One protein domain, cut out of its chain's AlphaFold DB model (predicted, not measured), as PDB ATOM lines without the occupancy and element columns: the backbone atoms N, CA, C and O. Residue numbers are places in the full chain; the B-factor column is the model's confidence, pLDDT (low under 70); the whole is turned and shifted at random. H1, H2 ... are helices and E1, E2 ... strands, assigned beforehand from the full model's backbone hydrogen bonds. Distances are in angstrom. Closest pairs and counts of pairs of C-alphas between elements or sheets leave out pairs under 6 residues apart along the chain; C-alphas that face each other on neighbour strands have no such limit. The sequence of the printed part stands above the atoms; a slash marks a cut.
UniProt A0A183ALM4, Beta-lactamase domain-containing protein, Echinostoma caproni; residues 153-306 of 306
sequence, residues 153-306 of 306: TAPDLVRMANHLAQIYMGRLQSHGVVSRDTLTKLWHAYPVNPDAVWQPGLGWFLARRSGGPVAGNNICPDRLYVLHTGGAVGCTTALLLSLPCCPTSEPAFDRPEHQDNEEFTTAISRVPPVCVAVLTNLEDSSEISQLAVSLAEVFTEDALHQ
ATOM      1  N   THR A 153      12.224  49.438 241.371       97.94
ATOM      2  CA  THR A 153      12.752  48.203 240.781       97.94
ATOM      3  C   THR A 153      14.045  47.773 241.479       97.94
ATOM      4  O   THR A 153      14.702  48.582 242.140       97.94
ATOM      5  N   ALA A 154      14.442  46.503 241.326       98.00
ATOM      6  CA  ALA A 154      15.718  46.020 241.861       98.00
ATOM      7  C   ALA A 154      16.936  46.809 241.323       98.00
ATOM      8  O   ALA A 154      17.772  47.198 242.139       98.00
ATOM      9  N   PRO A 155      17.040  47.138 240.013       98.44
ATOM     10  CA  PRO A 155      18.134  47.968 239.502       98.44
ATOM     11  C   PRO A 155      18.222  49.360 240.140       98.44
ATOM     12  O   PRO A 155      19.324  49.826 240.427       98.44
ATOM     13  N   ASP A 156      17.089  50.023 240.387       98.69
ATOM     14  CA  ASP A 156      17.072  51.334 241.045       98.69
ATOM     15  C   ASP A 156      17.471  51.234 242.527       98.69
ATOM     16  O   ASP A 156      18.289  52.029 242.997       98.69
ATOM     17  N   LEU A 157      16.987  50.219 243.253       98.44
ATOM     18  CA  LEU A 157      17.403  49.991 244.642       98.44
ATOM     19  C   LEU A 157      18.905  49.691 244.744       98.44
ATOM     20  O   LEU A 157      19.589  50.253 245.600       98.44
ATOM     21  N   VAL A 158      19.449  48.870 243.838       98.38
ATOM     22  CA  VAL A 158      20.895  48.608 243.768       98.38
ATOM     23  C   VAL A 158      21.672  49.874 243.396       98.38
ATOM     24  O   VAL A 158      22.755  50.098 243.934       98.38
ATOM     25  N   ARG A 159      21.135  50.754 242.538       98.25
ATOM     26  CA  ARG A 159      21.758  52.056 242.230       98.25
ATOM     27  C   ARG A 159      21.862  52.937 243.476       98.25
ATOM     28  O   ARG A 159      22.934  53.480 243.737       98.25
ATOM     29  N   MET A 160      20.791  53.034 244.266       98.12
ATOM     30  CA  MET A 160      20.810  53.739 245.552       98.12
ATOM     31  C   MET A 160      21.820  53.111 246.524       98.12
ATOM     32  O   MET A 160      22.634  53.829 247.104       98.12
ATOM     33  N   ALA A 161      21.806  51.785 246.678       98.25
ATOM     34  CA  ALA A 161      22.725  51.075 247.564       98.25
ATOM     35  C   ALA A 161      24.194  51.280 247.167       98.25
ATOM     36  O   ALA A 161      25.020  51.617 248.014       98.25
ATOM     37  N   ASN A 162      24.512  51.187 245.875       97.62
ATOM     38  CA  ASN A 162      25.852  51.461 245.367       97.62
ATOM     39  C   ASN A 162      26.285  52.901 245.655       97.62
ATOM     40  O   ASN A 162      27.419  53.116 246.074       97.62
ATOM     41  N   HIS A 163      25.398  53.888 245.496       97.69
ATOM     42  CA  HIS A 163      25.703  55.281 245.837       97.69
ATOM     43  C   HIS A 163      26.071  55.443 247.320       97.69
ATOM     44  O   HIS A 163      27.092  56.057 247.637       97.69
ATOM     45  N   LEU A 164      25.303  54.836 248.232       97.81
ATOM     46  CA  LEU A 164      25.607  54.835 249.671       97.81
ATOM     47  C   LEU A 164      26.919  54.100 249.983       97.81
ATOM     48  O   LEU A 164      27.730  54.595 250.766       97.81
ATOM     49  N   ALA A 165      27.172  52.964 249.330       96.50
ATOM     50  CA  ALA A 165      28.424  52.230 249.465       96.50
ATOM     51  C   ALA A 165      29.634  53.077 249.031       96.50
ATOM     52  O   ALA A 165      30.641  53.111 249.734       96.50
ATOM     53  N   GLN A 166      29.545  53.820 247.921       95.50
ATOM     54  CA  GLN A 166      30.635  54.699 247.478       95.50
ATOM     55  C   GLN A 166      30.891  55.860 248.450       95.50
ATOM     56  O   GLN A 166      32.053  56.206 248.684       95.50
ATOM     57  N   ILE A 167      29.839  56.432 249.057       95.88
ATOM     58  CA  ILE A 167      29.981  57.434 250.129       95.88
ATOM     59  C   ILE A 167      30.727  56.822 251.319       95.88
ATOM     60  O   ILE A 167      31.714  57.392 251.786       95.88
ATOM     61  N   TYR A 168      30.299  55.644 251.778       93.88
ATOM     62  CA  TYR A 168      30.930  54.928 252.889       93.88
ATOM     63  C   TYR A 168      32.415  54.636 252.632       93.88
ATOM     64  O   TYR A 168      33.258  54.875 253.503       93.88
ATOM     65  N   MET A 169      32.746  54.199 251.415       91.69
ATOM     66  CA  MET A 169      34.119  53.917 250.996       91.69
ATOM     67  C   MET A 169      34.971  55.181 250.800       91.69
ATOM     68  O   MET A 169      36.183  55.064 250.632       91.69
ATOM     69  N   GLY A 170      34.373  56.378 250.802       92.06
ATOM     70  CA  GLY A 170      35.069  57.628 250.483       92.06
ATOM     71  C   GLY A 170      35.525  57.705 249.022       92.06
ATOM     72  O   GLY A 170      36.523  58.353 248.724       92.06
ATOM     73  N   ARG A 171      34.828  57.006 248.117       90.88
ATOM     74  CA  ARG A 171      35.188  56.857 246.693       90.88
ATOM     75  C   ARG A 171      34.254  57.604 245.744       90.88
ATOM     76  O   ARG A 171      34.448  57.563 244.531       90.88
ATOM     77  N   LEU A 172      33.228  58.265 246.274       89.50
ATOM     78  CA  LEU A 172      32.300  59.026 245.454       89.50
ATOM     79  C   LEU A 172      33.014  60.244 244.843       89.50
ATOM     80  O   LEU A 172      33.516  61.102 245.562       89.50
ATOM     81  N   GLN A 173      33.066  60.298 243.511       80.75
ATOM     82  CA  GLN A 173      33.710  61.387 242.762       80.75
ATOM     83  C   GLN A 173      32.825  62.640 242.660       80.75
ATOM     84  O   GLN A 173      33.322  63.747 242.478       80.75
ATOM     85  N   SER A 174      31.508  62.460 242.756       84.00
ATOM     86  CA  SER A 174      30.498  63.518 242.761       84.00
ATOM     87  C   SER A 174      30.009  63.819 244.183       84.00
ATOM     88  O   SER A 174      30.370  63.141 245.145       84.00
ATOM     89  N   HIS A 175      29.172  64.848 244.339       87.75
ATOM     90  CA  HIS A 175      28.546  65.131 245.629       87.75
ATOM     91  C   HIS A 175      27.570  64.006 246.021       87.75
ATOM     92  O   HIS A 175      26.778  63.549 245.197       87.75
ATOM     93  N   GLY A 176      27.631  63.553 247.275       93.19
ATOM     94  CA  GLY A 176      26.740  62.521 247.813       93.19
ATOM     95  C   GLY A 176      25.348  63.054 248.147       93.19
ATOM     96  O   GLY A 176      25.145  64.261 248.231       93.19
ATOM     97  N   VAL A 177      24.389  62.149 248.398       94.69
ATOM     98  CA  VAL A 177      23.087  62.559 248.979       94.69
ATOM     99  C   VAL A 177      23.252  63.053 250.417       94.69
ATOM    100  O   VAL A 177      22.425  63.799 250.926       94.69
ATOM    101  N   VAL A 178      24.331  62.615 251.065       95.19
ATOM    102  CA  VAL A 178      24.787  63.012 252.389       95.19
ATOM    103  C   VAL A 178      26.316  62.990 252.400       95.19
ATOM    104  O   VAL A 178      26.942  62.347 251.552       95.19
ATOM    105  N   SER A 179      26.925  63.668 253.373       94.81
ATOM    106  CA  SER A 179      28.360  63.527 253.638       94.81
ATOM    107  C   SER A 179      28.691  62.136 254.194       94.81
ATOM    108  O   SER A 179      27.814  61.448 254.729       94.81
ATOM    109  N   ARG A 180      29.967  61.735 254.130       93.00
ATOM    110  CA  ARG A 180      30.440  60.485 254.746       93.00
ATOM    111  C   ARG A 180      30.181  60.465 256.254       93.00
ATOM    112  O   ARG A 180      29.626  59.493 256.750       93.00
ATOM    113  N   ASP A 181      30.473  61.563 256.948       93.19
ATOM    114  CA  ASP A 181      30.250  61.685 258.394       93.19
ATOM    115  C   ASP A 181      28.766  61.568 258.758       93.19
ATOM    116  O   ASP A 181      28.400  60.952 259.758       93.19
ATOM    117  N   THR A 182      27.888  62.145 257.934       94.94
ATOM    118  CA  THR A 182      26.439  62.006 258.097       94.94
ATOM    119  C   THR A 182      26.002  60.558 257.890       94.94
ATOM    120  O   THR A 182      25.206  60.056 258.680       94.94
ATOM    121  N   LEU A 183      26.530  59.865 256.876       95.12
ATOM    122  CA  LEU A 183      26.214  58.455 256.639       95.12
ATOM    123  C   LEU A 183      26.670  57.568 257.804       95.12
ATOM    124  O   LEU A 183      25.907  56.723 258.260       95.12
ATOM    125  N   THR A 184      27.864  57.810 258.350       91.12
ATOM    126  CA  THR A 184      28.356  57.107 259.544       91.12
ATOM    127  C   THR A 184      27.444  57.321 260.752       91.12
ATOM    128  O   THR A 184      27.226  56.387 261.514       91.12
ATOM    129  N   LYS A 185      26.854  58.515 260.916       92.50
ATOM    130  CA  LYS A 185      25.852  58.772 261.968       92.50
ATOM    131  C   LYS A 185      24.531  58.044 261.713       92.50
ATOM    132  O   LYS A 185      23.917  57.573 262.666       92.50
ATOM    133  N   LEU A 186      24.091  57.939 260.455       92.62
ATOM    134  CA  LEU A 186      22.892  57.170 260.098       92.62
ATOM    135  C   LEU A 186      23.077  55.677 260.393       92.62
ATOM    136  O   LEU A 186      22.169  55.027 260.906       92.62
ATOM    137  N   TRP A 187      24.271  55.156 260.119       92.94
ATOM    138  CA  TRP A 187      24.662  53.771 260.385       92.94
ATOM    139  C   TRP A 187      25.397  53.599 261.716       92.94
ATOM    140  O   TRP A 187      26.182  52.668 261.889       92.94
ATOM    141  N   HIS A 188      25.134  54.484 262.673       89.75
ATOM    142  CA  HIS A 188      25.523  54.260 264.052       89.75
ATOM    143  C   HIS A 188      24.451  53.406 264.731       89.75
ATOM    144  O   HIS A 188      23.274  53.772 264.732       89.75
ATOM    145  N   ALA A 189      24.852  52.264 265.287       87.38
ATOM    146  CA  ALA A 189      23.949  51.401 266.036       87.38
ATOM    147  C   ALA A 189      23.603  52.028 267.391       87.38
ATOM    148  O   ALA A 189      24.489  52.462 268.123       87.38
ATOM    149  N   TYR A 190      22.325  51.990 267.752       79.88
ATOM    150  CA  TYR A 190      21.843  52.315 269.090       79.88
ATOM    151  C   TYR A 190      21.456  51.000 269.770       79.88
ATOM    152  O   TYR A 190      20.341  50.520 269.557       79.88
ATOM    153  N   PRO A 191      22.365  50.360 270.530       71.50
ATOM    154  CA  PRO A 191      22.125  49.034 271.079       71.50
ATOM    155  C   PRO A 191      21.110  49.098 272.217       71.50
ATOM    156  O   PRO A 191      21.454  49.269 273.384       71.50
ATOM    157  N   VAL A 192      19.830  48.983 271.865       71.00
ATOM    158  CA  VAL A 192      18.728  48.933 272.837       71.00
ATOM    159  C   VAL A 192      18.468  47.501 273.318       71.00
ATOM    160  O   VAL A 192      17.885  47.298 274.380       71.00
ATOM    161  N   ASN A 193      18.927  46.505 272.557       79.06
ATOM    162  CA  ASN A 193      18.938  45.098 272.942       79.06
ATOM    163  C   ASN A 193      20.299  44.481 272.565       79.06
ATOM    164  O   ASN A 193      20.486  44.141 271.396       79.06
ATOM    165  N   PRO A 194      21.252  44.361 273.509       77.12
ATOM    166  CA  PRO A 194      22.610  43.888 273.227       77.12
ATOM    167  C   PRO A 194      22.682  42.494 272.594       77.12
ATOM    168  O   PRO A 194      23.605  42.234 271.828       77.12
ATOM    169  N   ASP A 195      21.698  41.633 272.862       82.75
ATOM    170  CA  ASP A 195      21.684  40.241 272.393       82.75
ATOM    171  C   ASP A 195      21.120  40.088 270.969       82.75
ATOM    172  O   ASP A 195      21.157  39.006 270.383       82.75
ATOM    173  N   ALA A 196      20.562  41.156 270.389       85.44
ATOM    174  CA  ALA A 196      20.034  41.109 269.031       85.44
ATOM    175  C   ALA A 196      21.172  41.077 267.995       85.44
ATOM    176  O   ALA A 196      22.065  41.922 268.006       85.44
ATOM    177  N   VAL A 197      21.098  40.151 267.034       88.44
ATOM    178  CA  VAL A 197      22.053  40.091 265.908       88.44
ATOM    179  C   VAL A 197      22.012  41.382 265.084       88.44
ATOM    180  O   VAL A 197      23.045  41.919 264.694       88.44
ATOM    181  N   TRP A 198      20.803  41.892 264.845       91.94
ATOM    182  CA  TRP A 198      20.568  43.130 264.114       91.94
ATOM    183  C   TRP A 198      20.314  44.276 265.085       91.94
ATOM    184  O   TRP A 198      19.356  44.253 265.858       91.94
ATOM    185  N   GLN A 199      21.154  45.300 265.006       91.44
ATOM    186  CA  GLN A 199      21.063  46.501 265.823       91.44
ATOM    187  C   GLN A 199      20.440  47.651 265.024       91.44
ATOM    188  O   GLN A 199      20.790  47.841 263.856       91.44
ATOM    189  N   PRO A 200      19.527  48.437 265.613       91.19
ATOM    190  CA  PRO A 200      18.897  49.539 264.902       91.19
ATOM    191  C   PRO A 200      19.864  50.722 264.741       91.19
ATOM    192  O   PRO A 200      20.465  51.192 265.707       91.19
ATOM    193  N   GLY A 201      19.975  51.221 263.514       90.94
ATOM    194  CA  GLY A 201      20.475  52.551 263.172       90.94
ATOM    195  C   GLY A 201      19.328  53.489 262.777       90.94
ATOM    196  O   GLY A 201      18.147  53.157 262.909       90.94
ATOM    197  N   LEU A 202      19.650  54.677 262.262       91.25
ATOM    198  CA  LEU A 202      18.638  55.629 261.795       91.25
ATOM    199  C   LEU A 202      18.080  55.190 260.438       91.25
ATOM    200  O   LEU A 202      18.629  55.522 259.390       91.25
ATOM    201  N   GLY A 203      16.975  54.443 260.481       91.00
ATOM    202  CA  GLY A 203      16.309  53.914 259.292       91.00
ATOM    203  C   GLY A 203      17.054  52.748 258.645       91.00
ATOM    204  O   GLY A 203      16.873  52.521 257.465       91.00
ATOM    205  N   TRP A 204      17.913  52.038 259.377       94.69
ATOM    206  CA  TRP A 204      18.629  50.854 258.891       94.69
ATOM    207  C   TRP A 204      18.817  49.861 260.037       94.69
ATOM    208  O   TRP A 204      18.808  50.250 261.203       94.69
ATOM    209  N   PHE A 205      19.038  48.595 259.714       94.25
ATOM    210  CA  PHE A 205      19.485  47.564 260.641       94.25
ATOM    211  C   PHE A 205      20.916  47.171 260.311       94.25
ATOM    212  O   PHE A 205      21.290  47.052 259.146       94.25
ATOM    213  N   LEU A 206      21.724  46.982 261.343       95.06
ATOM    214  CA  LEU A 206      23.159  46.797 261.222       95.06
ATOM    215  C   LEU A 206      23.568  45.484 261.878       95.06
ATOM    216  O   LEU A 206      23.095  45.172 262.969       95.06
ATOM    217  N   ALA A 207      24.468  44.748 261.241       94.50
ATOM    218  CA  ALA A 207      25.082  43.549 261.801       94.50
ATOM    219  C   ALA A 207      26.540  43.440 261.339       94.50
ATOM    220  O   ALA A 207      26.922  43.993 260.307       94.50
ATOM    221  N   ARG A 208      27.366  42.726 262.101       92.62
ATOM    222  CA  ARG A 208      28.697  42.305 261.651       92.62
ATOM    223  C   ARG A 208      28.589  40.933 261.006       92.62
ATOM    224  O   ARG A 208      27.888  40.074 261.537       92.62
ATOM    225  N   ARG A 209      29.326  40.702 259.917       92.94
ATOM    226  CA  ARG A 209      29.438  39.363 259.322       92.94
ATOM    227  C   ARG A 209      29.972  38.348 260.331       92.94
ATOM    228  O   ARG A 209      29.460  37.240 260.407       92.94
ATOM    229  N   SER A 210      30.958  38.746 261.135       89.88
ATOM    230  CA  SER A 210      31.523  37.925 262.214       89.88
ATOM    231  C   SER A 210      30.535  37.553 263.333       89.88
ATOM    232  O   SER A 210      30.855  36.711 264.168       89.88
ATOM    233  N   GLY A 211      29.364  38.200 263.408       88.94
ATOM    234  CA  GLY A 211      28.460  38.119 264.560       88.94
ATOM    235  C   GLY A 211      28.914  38.946 265.771       88.94
ATOM    236  O   GLY A 211      28.238  38.943 266.797       88.94
ATOM    237  N   GLY A 212      30.037  39.668 265.666       86.31
ATOM    238  CA  GLY A 212      30.525  40.567 266.709       86.31
ATOM    239  C   GLY A 212      29.641  41.806 266.926       86.31
ATOM    240  O   GLY A 212      28.752  42.110 266.123       86.31
ATOM    241  N   PRO A 213      29.887  42.573 268.004       85.38
ATOM    242  CA  PRO A 213      29.114  43.772 268.299       85.38
ATOM    243  C   PRO A 213      29.279  44.838 267.205       85.38
ATOM    244  O   PRO A 213      30.377  45.127 266.726       85.38
ATOM    245  N   VAL A 214      28.168  45.477 266.830       85.94
ATOM    246  CA  VAL A 214      28.177  46.626 265.905       85.94
ATOM    247  C   VAL A 214      28.582  47.918 266.625       85.94
ATOM    248  O   VAL A 214      29.130  48.826 266.003       85.94
ATOM    249  N   ALA A 215      28.337  48.001 267.936       72.75
ATOM    250  CA  ALA A 215      28.681  49.160 268.751       72.75
ATOM    251  C   ALA A 215      30.206  49.271 268.930       72.75
ATOM    252  O   ALA A 215      30.824  48.412 269.555       72.75
ATOM    253  N   GLY A 216      30.804  50.337 268.393       66.50
ATOM    254  CA  GLY A 216      32.239  50.611 268.494       66.50
ATOM    255  C   GLY A 216      32.885  50.938 267.148       66.50
ATOM    256  O   GLY A 216      32.205  51.144 266.142       66.50
ATOM    257  N   ASN A 217      34.218  51.008 267.137       67.62
ATOM    258  CA  ASN A 217      34.987  51.210 265.910       67.62
ATOM    259  C   ASN A 217      34.868  49.991 264.982       67.62
ATOM    260  O   ASN A 217      34.601  48.876 265.428       67.62
ATOM    261  N   ASN A 218      35.087  50.202 263.681       70.69
ATOM    262  CA  ASN A 218      35.174  49.106 262.722       70.69
ATOM    263  C   ASN A 218      36.261  48.112 263.135       70.69
ATOM    264  O   ASN A 218      37.430  48.478 263.237       70.69
ATOM    265  N   ILE A 219      35.855  46.863 263.347       73.56
ATOM    266  CA  ILE A 219      36.772  45.749 263.554       73.56
ATOM    267  C   ILE A 219      37.211  45.274 262.164       73.56
ATOM    268  O   ILE A 219      36.386  45.122 261.264       73.56
ATOM    269  N   CYS A 220      38.514  45.110 261.970       75.25
ATOM    270  CA  CYS A 220      39.116  44.567 260.755       75.25
ATOM    271  C   CYS A 220      39.953  43.337 261.157       75.25
ATOM    272  O   CYS A 220      40.636  43.420 262.181       75.25
ATOM    273  N   PRO A 221      39.929  42.228 260.391       84.06
ATOM    274  CA  PRO A 221      39.123  41.994 259.188       84.06
ATOM    275  C   PRO A 221      37.652  41.679 259.508       84.06
ATOM    276  O   PRO A 221      37.361  40.760 260.264       84.06
ATOM    277  N   ASP A 222      36.711  42.428 258.922       89.88
ATOM    278  CA  ASP A 222      35.271  42.127 259.001       89.88
ATOM    279  C   ASP A 222      34.477  42.856 257.901       89.88
ATOM    280  O   ASP A 222      34.999  43.725 257.187       89.88
ATOM    281  N   ARG A 223      33.188  42.527 257.787       93.50
ATOM    282  CA  ARG A 223      32.211  43.225 256.951       93.50
ATOM    283  C   ARG A 223      31.049  43.756 257.789       93.50
ATOM    284  O   ARG A 223      30.575  43.107 258.720       93.50
ATOM    285  N   LEU A 224      30.588  44.952 257.441       94.56
ATOM    286  CA  LEU A 224      29.381  45.565 257.978       94.56
ATOM    287  C   LEU A 224      28.221  45.236 257.041       94.56
ATOM    288  O   LEU A 224      28.252  45.596 255.863       94.56
ATOM    289  N   TYR A 225      27.195  44.589 257.577       97.19
ATOM    290  CA  TYR A 225      25.909  44.450 256.918       97.19
ATOM    291  C   TYR A 225      25.006  45.614 257.296       97.19
ATOM    292  O   TYR A 225      24.799  45.896 258.476       97.19
ATOM    293  N   VAL A 226      24.447  46.261 256.280       97.81
ATOM    294  CA  VAL A 226      23.441  47.313 256.410       97.81
ATOM    295  C   VAL A 226      22.197  46.857 255.662       97.81
ATOM    296  O   VAL A 226      22.219  46.731 254.440       97.81
ATOM    297  N   LEU A 227      21.121  46.586 256.391       97.88
ATOM    298  CA  LEU A 227      19.881  46.013 255.881       97.88
ATOM    299  C   LEU A 227      18.713  46.968 256.117       97.88
ATOM    300  O   LEU A 227      18.576  47.553 257.189       97.88
ATOM    301  N   HIS A 228      17.812  47.059 255.149       96.44
ATOM    302  CA  HIS A 228      16.450  47.522 255.386       96.44
ATOM    303  C   HIS A 228      15.474  46.520 254.781       96.44
ATOM    304  O   HIS A 228      15.635  46.109 253.631       96.44
ATOM    305  N   THR A 229      14.451  46.141 255.541       95.38
ATOM    306  CA  THR A 229      13.321  45.352 255.043       95.38
ATOM    307  C   THR A 229      12.104  46.244 254.847       95.38
ATOM    308  O   THR A 229      11.913  47.209 255.583       95.38
ATOM    309  N   GLY A 230      11.284  45.955 253.845       92.62
ATOM    310  CA  GLY A 230      10.046  46.685 253.589       92.62
ATOM    311  C   GLY A 230       8.874  45.724 253.556       92.62
ATOM    312  O   GLY A 230       8.798  44.904 252.646       92.62
ATOM    313  N   GLY A 231       7.976  45.835 254.534       90.75
ATOM    314  CA  GLY A 231       6.678  45.167 254.526       90.75
ATOM    315  C   GLY A 231       5.601  46.137 254.055       90.75
ATOM    316  O   GLY A 231       5.453  47.225 254.613       90.75
ATOM    317  N   ALA A 232       4.855  45.753 253.028       89.12
ATOM    318  CA  ALA A 232       3.710  46.498 252.529       89.12
ATOM    319  C   ALA A 232       2.551  45.540 252.257       89.12
ATOM    320  O   ALA A 232       2.731  44.325 252.184       89.12
ATOM    321  N   VAL A 233       1.356  46.097 252.069       91.00
ATOM    322  CA  VAL A 233       0.203  45.299 251.655       91.00
ATOM    323  C   VAL A 233       0.511  44.678 250.291       91.00
ATOM    324  O   VAL A 233       0.757  45.374 249.305       91.00
ATOM    325  N   GLY A 234       0.580  43.354 250.263       91.69
ATOM    326  CA  GLY A 234       0.901  42.549 249.093       91.69
ATOM    327  C   GLY A 234       2.365  42.440 248.694       91.69
ATOM    328  O   GLY A 234       2.617  42.039 247.559       91.69
ATOM    329  N   CYS A 235       3.324  42.863 249.522       93.62
ATOM    330  CA  CYS A 235       4.725  42.934 249.106       93.62
ATOM    331  C   CYS A 235       5.701  42.844 250.283       93.62
ATOM    332  O   CYS A 235       5.482  43.449 251.334       93.62
ATOM    333  N   THR A 236       6.821  42.155 250.067       95.81
ATOM    334  CA  THR A 236       7.956  42.129 250.989       95.81
ATOM    335  C   THR A 236       9.239  42.431 250.217       95.81
ATOM    336  O   THR A 236       9.460  41.931 249.117       95.81
ATOM    337  N   THR A 237      10.112  43.263 250.775       97.38
ATOM    338  CA  THR A 237      11.376  43.651 250.138       97.38
ATOM    339  C   THR A 237      12.537  43.617 251.126       97.38
ATOM    340  O   THR A 237      12.340  43.766 252.334       97.38
ATOM    341  N   ALA A 238      13.750  43.439 250.611       98.19
ATOM    342  CA  ALA A 238      14.993  43.592 251.355       98.19
ATOM    343  C   ALA A 238      16.041  44.306 250.494       98.19
ATOM    344  O   ALA A 238      16.233  43.965 249.326       98.19
ATOM    345  N   LEU A 239      16.735  45.275 251.087       98.69
ATOM    346  CA  LEU A 239      17.920  45.913 250.524       98.69
ATOM    347  C   LEU A 239      19.079  45.731 251.500       98.69
ATOM    348  O   LEU A 239      19.023  46.240 252.618       98.69
ATOM    349  N   LEU A 240      20.114  45.015 251.072       98.75
ATOM    350  CA  LEU A 240      21.301  44.716 251.863       98.75
ATOM    351  C   LEU A 240      22.548  45.307 251.204       98.75
ATOM    352  O   LEU A 240      22.763  45.147 250.003       98.75
ATOM    353  N   LEU A 241      23.400  45.933 252.010       98.44
ATOM    354  CA  LEU A 241      24.758  46.312 251.654       98.44
ATOM    355  C   LEU A 241      25.725  45.519 252.533       98.44
ATOM    356  O   LEU A 241      25.661  45.605 253.757       98.44
ATOM    357  N   SER A 242      26.632  44.775 251.909       97.44
ATOM    358  CA  SER A 242      27.751  44.093 252.554       97.44
ATOM    359  C   SER A 242      29.022  44.886 252.284       97.44
ATOM    360  O   SER A 242      29.503  44.924 251.149       97.44
ATOM    361  N   LEU A 243      29.546  45.558 253.309       95.00
ATOM    362  CA  LEU A 243      30.584  46.583 253.189       95.00
ATOM    363  C   LEU A 243      31.880  46.158 253.893       95.00
ATOM    364  O   LEU A 243      31.820  45.730 255.045       95.00
ATOM    365  N   PRO A 244      33.060  46.321 253.273       92.88
ATOM    366  CA  PRO A 244      34.326  46.041 253.946       92.88
ATOM    367  C   PRO A 244      34.574  47.037 255.092       92.88
ATOM    368  O   PRO A 244      34.306  48.236 254.969       92.88
ATOM    369  N   CYS A 245      35.088  46.559 256.226       89.00
ATOM    370  CA  CYS A 245      35.410  47.415 257.378       89.00
ATOM    371  C   CYS A 245      36.849  47.943 257.358       89.00
ATOM    372  O   CYS A 245      37.147  48.934 258.025       89.00
ATOM    373  N   CYS A 246      37.720  47.306 256.577       74.94
ATOM    374  CA  CYS A 246      39.126  47.665 256.467       74.94
ATOM    375  C   CYS A 246      39.332  48.866 255.519       74.94
ATOM    376  O   CYS A 246      38.749  48.899 254.428       74.94
ATOM    377  N   PRO A 247      40.177  49.851 255.883       62.59
ATOM    378  CA  PRO A 247      40.584  50.917 254.975       62.59
ATOM    379  C   PRO A 247      41.323  50.348 253.764       62.59
ATOM    380  O   PRO A 247      42.105  49.410 253.868       62.59
ATOM    381  N   THR A 248      41.124  50.960 252.601       57.16
ATOM    382  CA  THR A 248      41.742  50.496 251.344       57.16
ATOM    383  C   THR A 248      43.222  50.876 251.198       57.16
ATOM    384  O   THR A 248      43.815  50.583 250.167       57.16
ATOM    385  N   SER A 249      43.822  51.505 252.218       50.84
ATOM    386  CA  SER A 249      45.137  52.155 252.151       50.84
ATOM    387  C   SER A 249      46.245  51.548 253.021       50.84
ATOM    388  O   SER A 249      47.296  52.169 253.108       50.84
ATOM    389  N   GLU A 250      46.082  50.370 253.632       43.25
ATOM    390  CA  GLU A 250      47.213  49.709 254.309       43.25
ATOM    391  C   GLU A 250      47.677  48.440 253.576       43.25
ATOM    392  O   GLU A 250      46.964  47.423 253.561       43.25
ATOM    393  N   PRO A 251      48.871  48.474 252.950       48.88
ATOM    394  CA  PRO A 251      49.637  47.274 252.677       48.88
ATOM    395  C   PRO A 251      50.403  46.835 253.939       48.88
ATOM    396  O   PRO A 251      50.873  47.668 254.705       48.88
ATOM    397  N   ALA A 252      50.592  45.516 254.044       47.34
ATOM    398  CA  ALA A 252      51.466  44.782 254.965       47.34
ATOM    399  C   ALA A 252      50.967  44.558 256.407       47.34
ATOM    400  O   ALA A 252      51.035  45.432 257.260       47.34
ATOM    401  N   PHE A 253      50.602  43.305 256.691       44.09
ATOM    402  CA  PHE A 253      51.003  42.643 257.931       44.09
ATOM    403  C   PHE A 253      51.623  41.293 257.566       44.09
ATOM    404  O   PHE A 253      51.156  40.631 256.635       44.09
ATOM    405  N   ASP A 254      52.721  40.965 258.248       42.56
ATOM    406  CA  ASP A 254      53.515  39.754 258.063       42.56
ATOM    407  C   ASP A 254      52.637  38.503 258.064       42.56
ATOM    408  O   ASP A 254      51.749  38.356 258.904       42.56
ATOM    409  N   ARG A 255      52.903  37.605 257.107       41.75
ATOM    410  CA  ARG A 255      52.259  36.290 257.010       41.75
ATOM    411  C   ARG A 255      52.409  35.545 258.341       41.75
ATOM    412  O   ARG A 255      53.542  35.213 258.696       41.75
ATOM    413  N   PRO A 256      51.317  35.179 259.027       42.25
ATOM    414  CA  PRO A 256      51.369  34.064 259.952       42.25
ATOM    415  C   PRO A 256      51.591  32.797 259.122       42.25
ATOM    416  O   PRO A 256      50.820  32.481 258.214       42.25
ATOM    417  N   GLU A 257      52.682  32.085 259.390       44.69
ATOM    418  CA  GLU A 257      52.877  30.737 258.870       44.69
ATOM    419  C   GLU A 257      51.822  29.827 259.527       44.69
ATOM    420  O   GLU A 257      51.950  29.469 260.694       44.69
ATOM    421  N   HIS A 258      50.785  29.486 258.747       50.09
ATOM    422  CA  HIS A 258      49.644  28.594 259.023       50.09
ATOM    423  C   HIS A 258      48.361  29.213 259.613       50.09
ATOM    424  O   HIS A 258      48.283  29.444 260.815       50.09
ATOM    425  N   GLN A 259      47.312  29.302 258.774       49.22
ATOM    426  CA  GLN A 259      45.935  28.811 259.006       49.22
ATOM    427  C   GLN A 259      45.024  29.228 257.830       49.22
ATOM    428  O   GLN A 259      44.651  30.394 257.721       49.22
ATOM    429  N   ASP A 260      44.605  28.276 256.985       60.44
ATOM    430  CA  ASP A 260      43.782  28.528 255.778       60.44
ATOM    431  C   ASP A 260      42.501  29.353 256.052       60.44
ATOM    432  O   ASP A 260      41.996  30.059 255.180       60.44
ATOM    433  N   ASN A 261      41.973  29.305 257.282       60.34
ATOM    434  CA  ASN A 261      40.720  29.965 257.659       60.34
ATOM    435  C   ASN A 261      40.882  31.466 258.003       60.34
ATOM    436  O   ASN A 261      39.985  32.271 257.727       60.34
ATOM    437  N   GLU A 262      42.022  31.871 258.580       63.59
ATOM    438  CA  GLU A 262      42.318  33.288 258.870       63.59
ATOM    439  C   GLU A 262      42.663  34.061 257.588       63.59
ATOM    440  O   GLU A 262      42.230  35.206 257.410       63.59
ATOM    441  N   GLU A 263      43.374  33.420 256.657       69.25
ATOM    442  CA  GLU A 263      43.707  33.996 255.351       69.25
ATOM    443  C   GLU A 263      42.442  34.219 254.506       69.25
ATOM    444  O   GLU A 263      42.235  35.308 253.965       69.25
ATOM    445  N   PHE A 264      41.522  33.246 254.501       69.75
ATOM    446  CA  PHE A 264      40.222  33.357 253.833       69.75
ATOM    447  C   PHE A 264      39.339  34.469 254.421       69.75
ATOM    448  O   PHE A 264      38.804  35.305 253.687       69.75
ATOM    449  N   THR A 265      39.230  34.546 255.753       72.31
ATOM    450  CA  THR A 265      38.462  35.601 256.439       72.31
ATOM    451  C   THR A 265      39.018  36.992 256.121       72.31
ATOM    452  O   THR A 265      38.268  37.936 255.845       72.31
ATOM    453  N   THR A 266      40.346  37.114 256.086       77.81
ATOM    454  CA  THR A 266      41.030  38.354 255.713       77.81
ATOM    455  C   THR A 266      40.761  38.726 254.257       77.81
ATOM    456  O   THR A 266      40.463  39.891 253.978       77.81
ATOM    457  N   ALA A 267      40.798  37.765 253.334       80.00
ATOM    458  CA  ALA A 267      40.511  37.995 251.921       80.00
ATOM    459  C   ALA A 267      39.065  38.485 251.701       80.00
ATOM    460  O   ALA A 267      38.861  39.551 251.112       80.00
ATOM    461  N   ILE A 268      38.066  37.795 252.271       82.44
ATOM    462  CA  ILE A 268      36.640  38.177 252.203       82.44
ATOM    463  C   ILE A 268      36.409  39.608 252.711       82.44
ATOM    464  O   ILE A 268      35.615  40.372 252.149       82.44
ATOM    465  N   SER A 269      37.103  40.007 253.780       82.12
ATOM    466  CA  SER A 269      36.942  41.340 254.377       82.12
ATOM    467  C   SER A 269      37.377  42.490 253.460       82.12
ATOM    468  O   SER A 269      36.973  43.632 253.681       82.12
ATOM    469  N   ARG A 270      38.177  42.200 252.423       83.69
ATOM    470  CA  ARG A 270      38.707  43.181 251.466       83.69
ATOM    471  C   ARG A 270      37.917  43.245 250.160       83.69
ATOM    472  O   ARG A 270      38.100  44.205 249.408       83.69
ATOM    473  N   VAL A 271      37.030  42.278 249.904       88.75
ATOM    474  CA  VAL A 271      36.158  42.274 248.718       88.75
ATOM    475  C   VAL A 271      35.379  43.599 248.655       88.75
ATOM    476  O   VAL A 271      34.926  44.086 249.702       88.75
ATOM    477  N   PRO A 272      35.208  44.215 247.469       91.50
ATOM    478  CA  PRO A 272      34.411  45.428 247.321       91.50
ATOM    479  C   PRO A 272      32.993  45.307 247.909       91.50
ATOM    480  O   PRO A 272      32.525  44.209 248.220       91.50
ATOM    481  N   PRO A 273      32.280  46.431 248.089       95.12
ATOM    482  CA  PRO A 273      30.876  46.398 248.469       95.12
ATOM    483  C   PRO A 273      30.038  45.470 247.579       95.12
ATOM    484  O   PRO A 273      30.098  45.578 246.356       95.12
ATOM    485  N   VAL A 274      29.221  44.619 248.200       97.25
ATOM    486  CA  VAL A 274      28.210  43.796 247.521       97.25
ATOM    487  C   VAL A 274      26.837  44.307 247.943       97.25
ATOM    488  O   VAL A 274      26.527  44.334 249.134       97.25
ATOM    489  N   CYS A 275      26.027  44.743 246.981       98.31
ATOM    490  CA  CYS A 275      24.688  45.279 247.229       98.31
ATOM    491  C   CYS A 275      23.632  44.347 246.629       98.31
ATOM    492  O   CYS A 275      23.699  44.021 245.446       98.31
ATOM    493  N   VAL A 276      22.637  43.962 247.426       98.56
ATOM    494  CA  VAL A 276      21.583  43.016 247.042       98.56
ATOM    495  C   VAL A 276      20.218  43.652 247.276       98.56
ATOM    496  O   VAL A 276      19.934  44.125 248.373       98.56
ATOM    497  N   ALA A 277      19.361  43.634 246.255       98.56
ATOM    498  CA  ALA A 277      17.956  44.017 246.365       98.56
ATOM    499  C   ALA A 277      17.065  42.822 246.007       98.56
ATOM    500  O   ALA A 277      17.179  42.272 244.913       98.56
ATOM    501  N   VAL A 278      16.160  42.450 246.911       98.25
ATOM    502  CA  VAL A 278      15.160  41.394 246.709       98.25
ATOM    503  C   VAL A 278      13.776  42.010 246.866       98.25
ATOM    504  O   VAL A 278      13.504  42.671 247.867       98.25
ATOM    505  N   LEU A 279      12.901  41.814 245.879       97.38
ATOM    506  CA  LEU A 279      11.512  42.265 245.933       97.38
ATOM    507  C   LEU A 279      10.595  41.083 245.635       97.38
ATOM    508  O   LEU A 279      10.759  40.416 244.613       97.38
ATOM    509  N   THR A 280       9.616  40.849 246.502       96.56
ATOM    510  CA  THR A 280       8.569  39.848 246.309       96.56
ATOM    511  C   THR A 280       7.214  40.529 246.377       96.56
ATOM    512  O   THR A 280       6.945  41.351 247.244       96.56
ATOM    513  N   ASN A 281       6.314  40.169 245.473       96.06
ATOM    514  CA  ASN A 281       4.944  40.673 245.465       96.06
ATOM    515  C   ASN A 281       4.007  39.813 246.329       96.06
ATOM    516  O   ASN A 281       2.870  39.532 245.944       96.06
ATOM    517  N   LEU A 282       4.517  39.366 247.479       95.06
ATOM    518  CA  LEU A 282       3.822  38.534 248.449       95.06
ATOM    519  C   LEU A 282       4.017  39.110 249.857       95.06
ATOM    520  O   LEU A 282       5.148  39.408 250.246       95.06
ATOM    521  N   GLU A 283       2.927  39.250 250.615       91.44
ATOM    522  CA  GLU A 283       2.974  39.601 252.045       91.44
ATOM    523  C   GLU A 283       3.773  38.577 252.853       91.44
ATOM    524  O   GLU A 283       3.775  37.386 252.542       91.44
ATOM    525  N   ASP A 284       4.431  39.063 253.906       88.38
ATOM    526  CA  ASP A 284       5.028  38.252 254.968       88.38
ATOM    527  C   ASP A 284       6.006  37.169 254.478       88.38
ATOM    528  O   ASP A 284       6.040  36.043 254.977       88.38
ATOM    529  N   SER A 285       6.862  37.523 253.511       91.38
ATOM    530  CA  SER A 285       7.975  36.662 253.080       91.38
ATOM    531  C   SER A 285       9.091  36.661 254.139       91.38
ATOM    532  O   SER A 285      10.086  37.373 254.011       91.38
ATOM    533  N   SER A 286       8.913  35.879 255.206       85.50
ATOM    534  CA  SER A 286       9.720  35.915 256.439       85.50
ATOM    535  C   SER A 286      11.228  35.687 256.256       85.50
ATOM    536  O   SER A 286      12.017  36.227 257.027       85.50
ATOM    537  N   GLU A 287      11.641  34.932 255.236       92.69
ATOM    538  CA  GLU A 287      13.047  34.565 254.989       92.69
ATOM    539  C   GLU A 287      13.790  35.523 254.042       92.69
ATOM    540  O   GLU A 287      14.943  35.287 253.675       92.69
ATOM    541  N   ILE A 288      13.155  36.620 253.616       95.62
ATOM    542  CA  ILE A 288      13.727  37.518 252.602       95.62
ATOM    543  C   ILE A 288      15.064  38.141 253.039       95.62
ATOM    544  O   ILE A 288      15.951  38.360 252.211       95.62
ATOM    545  N   SER A 289      15.234  38.392 254.340       95.31
ATOM    546  CA  SER A 289      16.472  38.925 254.913       95.31
ATOM    547  C   SER A 289      17.604  37.907 254.825       95.31
ATOM    548  O   SER A 289      18.711  38.251 254.416       95.31
ATOM    549  N   GLN A 290      17.324  36.648 255.174       96.31
ATOM    550  CA  GLN A 290      18.274  35.544 255.076       96.31
ATOM    551  C   GLN A 290      18.664  35.313 253.619       96.31
ATOM    552  O   GLN A 290      19.847  35.190 253.331       96.31
ATOM    553  N   LEU A 291      17.701  35.348 252.694       97.69
ATOM    554  CA  LEU A 291      17.979  35.255 251.262       97.69
ATOM    555  C   LEU A 291      18.919  36.375 250.791       97.69
ATOM    556  O   LEU A 291      19.877  36.100 250.071       97.69
ATOM    557  N   ALA A 292      18.685  37.623 251.210       98.12
ATOM    558  CA  ALA A 292      19.560  38.740 250.855       98.12
ATOM    559  C   ALA A 292      20.993  38.544 251.386       98.12
ATOM    560  O   ALA A 292      21.946  38.787 250.646       98.12
ATOM    561  N   VAL A 293      21.146  38.065 252.630       98.00
ATOM    562  CA  VAL A 293      22.458  37.736 253.218       98.00
ATOM    563  C   VAL A 293      23.137  36.600 252.454       98.00
ATOM    564  O   VAL A 293      24.280  36.762 252.043       98.00
ATOM    565  N   SER A 294      22.435  35.498 252.184       97.94
ATOM    566  CA  SER A 294      22.986  34.359 251.441       97.94
ATOM    567  C   SER A 294      23.460  34.753 250.044       97.94
ATOM    568  O   SER A 294      24.536  34.342 249.622       97.94
ATOM    569  N   LEU A 295      22.697  35.590 249.331       97.81
ATOM    570  CA  LEU A 295      23.123  36.122 248.036       97.81
ATOM    571  C   LEU A 295      24.395  36.965 248.174       97.81
ATOM    572  O   LEU A 295      25.325  36.793 247.392       97.81
ATOM    573  N   ALA A 296      24.462  37.854 249.170       97.19
ATOM    574  CA  ALA A 296      25.649  38.674 249.390       97.19
ATOM    575  C   ALA A 296      26.888  37.824 249.705       97.19
ATOM    576  O   ALA A 296      27.968  38.145 249.210       97.19
ATOM    577  N   GLU A 297      26.741  36.744 250.473       95.69
ATOM    578  CA  GLU A 297      27.837  35.819 250.774       95.69
ATOM    579  C   GLU A 297      28.310  35.067 249.531       95.69
ATOM    580  O   GLU A 297      29.500  35.113 249.235       95.69
ATOM    581  N   VAL A 298      27.397  34.501 248.732       95.69
ATOM    582  CA  VAL A 298      27.750  33.807 247.478       95.69
ATOM    583  C   VAL A 298      28.542  34.717 246.535       95.69
ATOM    584  O   VAL A 298      29.574  34.313 246.010       95.69
ATOM    585  N   PHE A 299      28.107  35.967 246.345       94.00
ATOM    586  CA  PHE A 299      28.838  36.917 245.495       94.00
ATOM    587  C   PHE A 299      30.155  37.397 246.116       94.00
ATOM    588  O   PHE A 299      31.071  37.771 245.388       94.00
ATOM    589  N   THR A 300      30.262  37.410 247.446       91.69
ATOM    590  CA  THR A 300      31.512  37.768 248.129       91.69
ATOM    591  C   THR A 300      32.553  36.660 247.974       91.69
ATOM    592  O   THR A 300      33.720  36.962 247.738       91.69
ATOM    593  N   GLU A 301      32.136  35.397 248.071       89.50
ATOM    594  CA  GLU A 301      32.985  34.226 247.841       89.50
ATOM    595  C   GLU A 301      33.404  34.111 246.369       89.50
ATOM    596  O   GLU A 301      34.588  33.957 246.085       89.50
ATOM    597  N   ASP A 302      32.472  34.273 245.424       88.19
ATOM    598  CA  ASP A 302      32.774  34.230 243.985       88.19
ATOM    599  C   ASP A 302      33.806  35.295 243.578       88.19
ATOM    600  O   ASP A 302      34.742  35.013 242.831       88.19
ATOM    601  N   ALA A 303      33.711  36.500 244.148       84.44
ATOM    602  CA  ALA A 303      34.660  37.583 243.895       84.44
ATOM    603  C   ALA A 303      36.091  37.304 244.398       84.44
ATOM    604  O   ALA A 303      37.006  38.023 244.005       84.44
ATOM    605  N   LEU A 304      36.304  36.305 245.263       79.38
ATOM    606  CA  LEU A 304      37.647  35.854 245.647       79.38
ATOM    607  C   LEU A 304      38.269  34.879 244.648       79.38
ATOM    608  O   LEU A 304      39.483  34.681 244.670       79.38
ATOM    609  N   HIS A 305      37.448  34.243 243.815       76.44
ATOM    610  CA  HIS A 305      37.882  33.231 242.857       76.44
ATOM    611  C   HIS A 305      38.127  33.787 241.443       76.44
ATOM    612  O   HIS A 305      38.600  33.038 240.585       76.44
ATOM    613  N   GLN A 306      37.827  35.071 241.204       63.50
ATOM    614  CA  GLN A 306      38.077  35.799 239.948       63.50
ATOM    615  C   GLN A 306      39.380  36.603 240.003       63.50
ATOM    616  O   GLN A 306      40.089  36.622 238.969       63.50
TER     617      GLN A 306
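This is residues 153 to 306 of the 306 residues of the protein "Beta-lactamase domain-containing protein" of Echinostoma caproni (UniProt A0A183ALM4). A twisted sheet of five strands stands between two long helices, H1 on one face and H4 on the other, both over the half made by E4 and E5. H2 adjoins the later part of H1, H3 adjoins the later part of H4, and residues 249 to 254 and 256 to 261, of which 260 to 261 belong to H3, stick out from the body. The printed part has 154 residues, with named elements in the order H1 H2 E1 E2 E3 E4 H3 E5 H4. The sheet runs E1 E2 E3 E4 E5, antiparallel throughout; the class is mixed, helices and strands. The whole is compact, with a radius of gyration of the C-alphas of 16.1 A, yet elongated, spanning 55 by 35 by 34 A.

E1, residues 199 to 201, E2, residues 204 to 208, E3, residues 223 to 232, and E4, residues 235 to 244, form a meander, each strand the antiparallel neighbour of the one before. Within hydrogen-bond range are N 199 and O 206 at 2.8 A, N 205 and O 227 at 2.8 A, and N 226 and O 241 at 2.9 A. E5, residues 274 to 280, is the edge strand beside E4, with N 240 and O 276 2.8 A apart. H1, residues 154 to 169, is on the sheet at a height of 8.4 A, over E4 and E5; on the local plane it stands at 29 degrees to E5, only just along the strands. H4, residues 288 to 305, is on the opposite face at a height of 7.4 A, also over E4 and E5, and runs slantwise to the strands, at 33 degrees to E5 on the local plane. The closest C-alphas of H4 and E5 are those of Val 274 and Ala 296, 6.0 A apart. These two helices are apart. H2, residues 180 to 186, only grazes the sheet; it touches residues 164 to 168 of H1, closest at the C-alphas of Ile 167 and Arg 180, 5.6 A, at a steep tilt of 64 degrees. H3, residues 260 to 270, also only grazes the sheet and touches residues 300 to 304 of H4, about perpendicular at 74 degrees, closest at the C-alphas of Ile 268 and Thr 300, 6.6 A. Every O i to N i+4 pair is within hydrogen-bond range in H1 and H2, with 6 of 7 in H3 and 12 of 14 in H4.

H1 begins at C-alpha 154 (15.718, 46.020, 241.861) and is 22.0 A long. E3 measures 29.0 A, E4 30.2 A and E5 20.1 A. H4, 26.4 A long, ends at C-alpha 305 (37.882, 33.231, 242.857).

The C-alphas farthest apart are those of Val 233 and Glu 257, 55.1 A. The printed part has no cut. The links H2 to E1, E2 to E3 and E4 to H3 are long. pLDDT is under 70 at residues 216 to 217, 247 to 264 and 306.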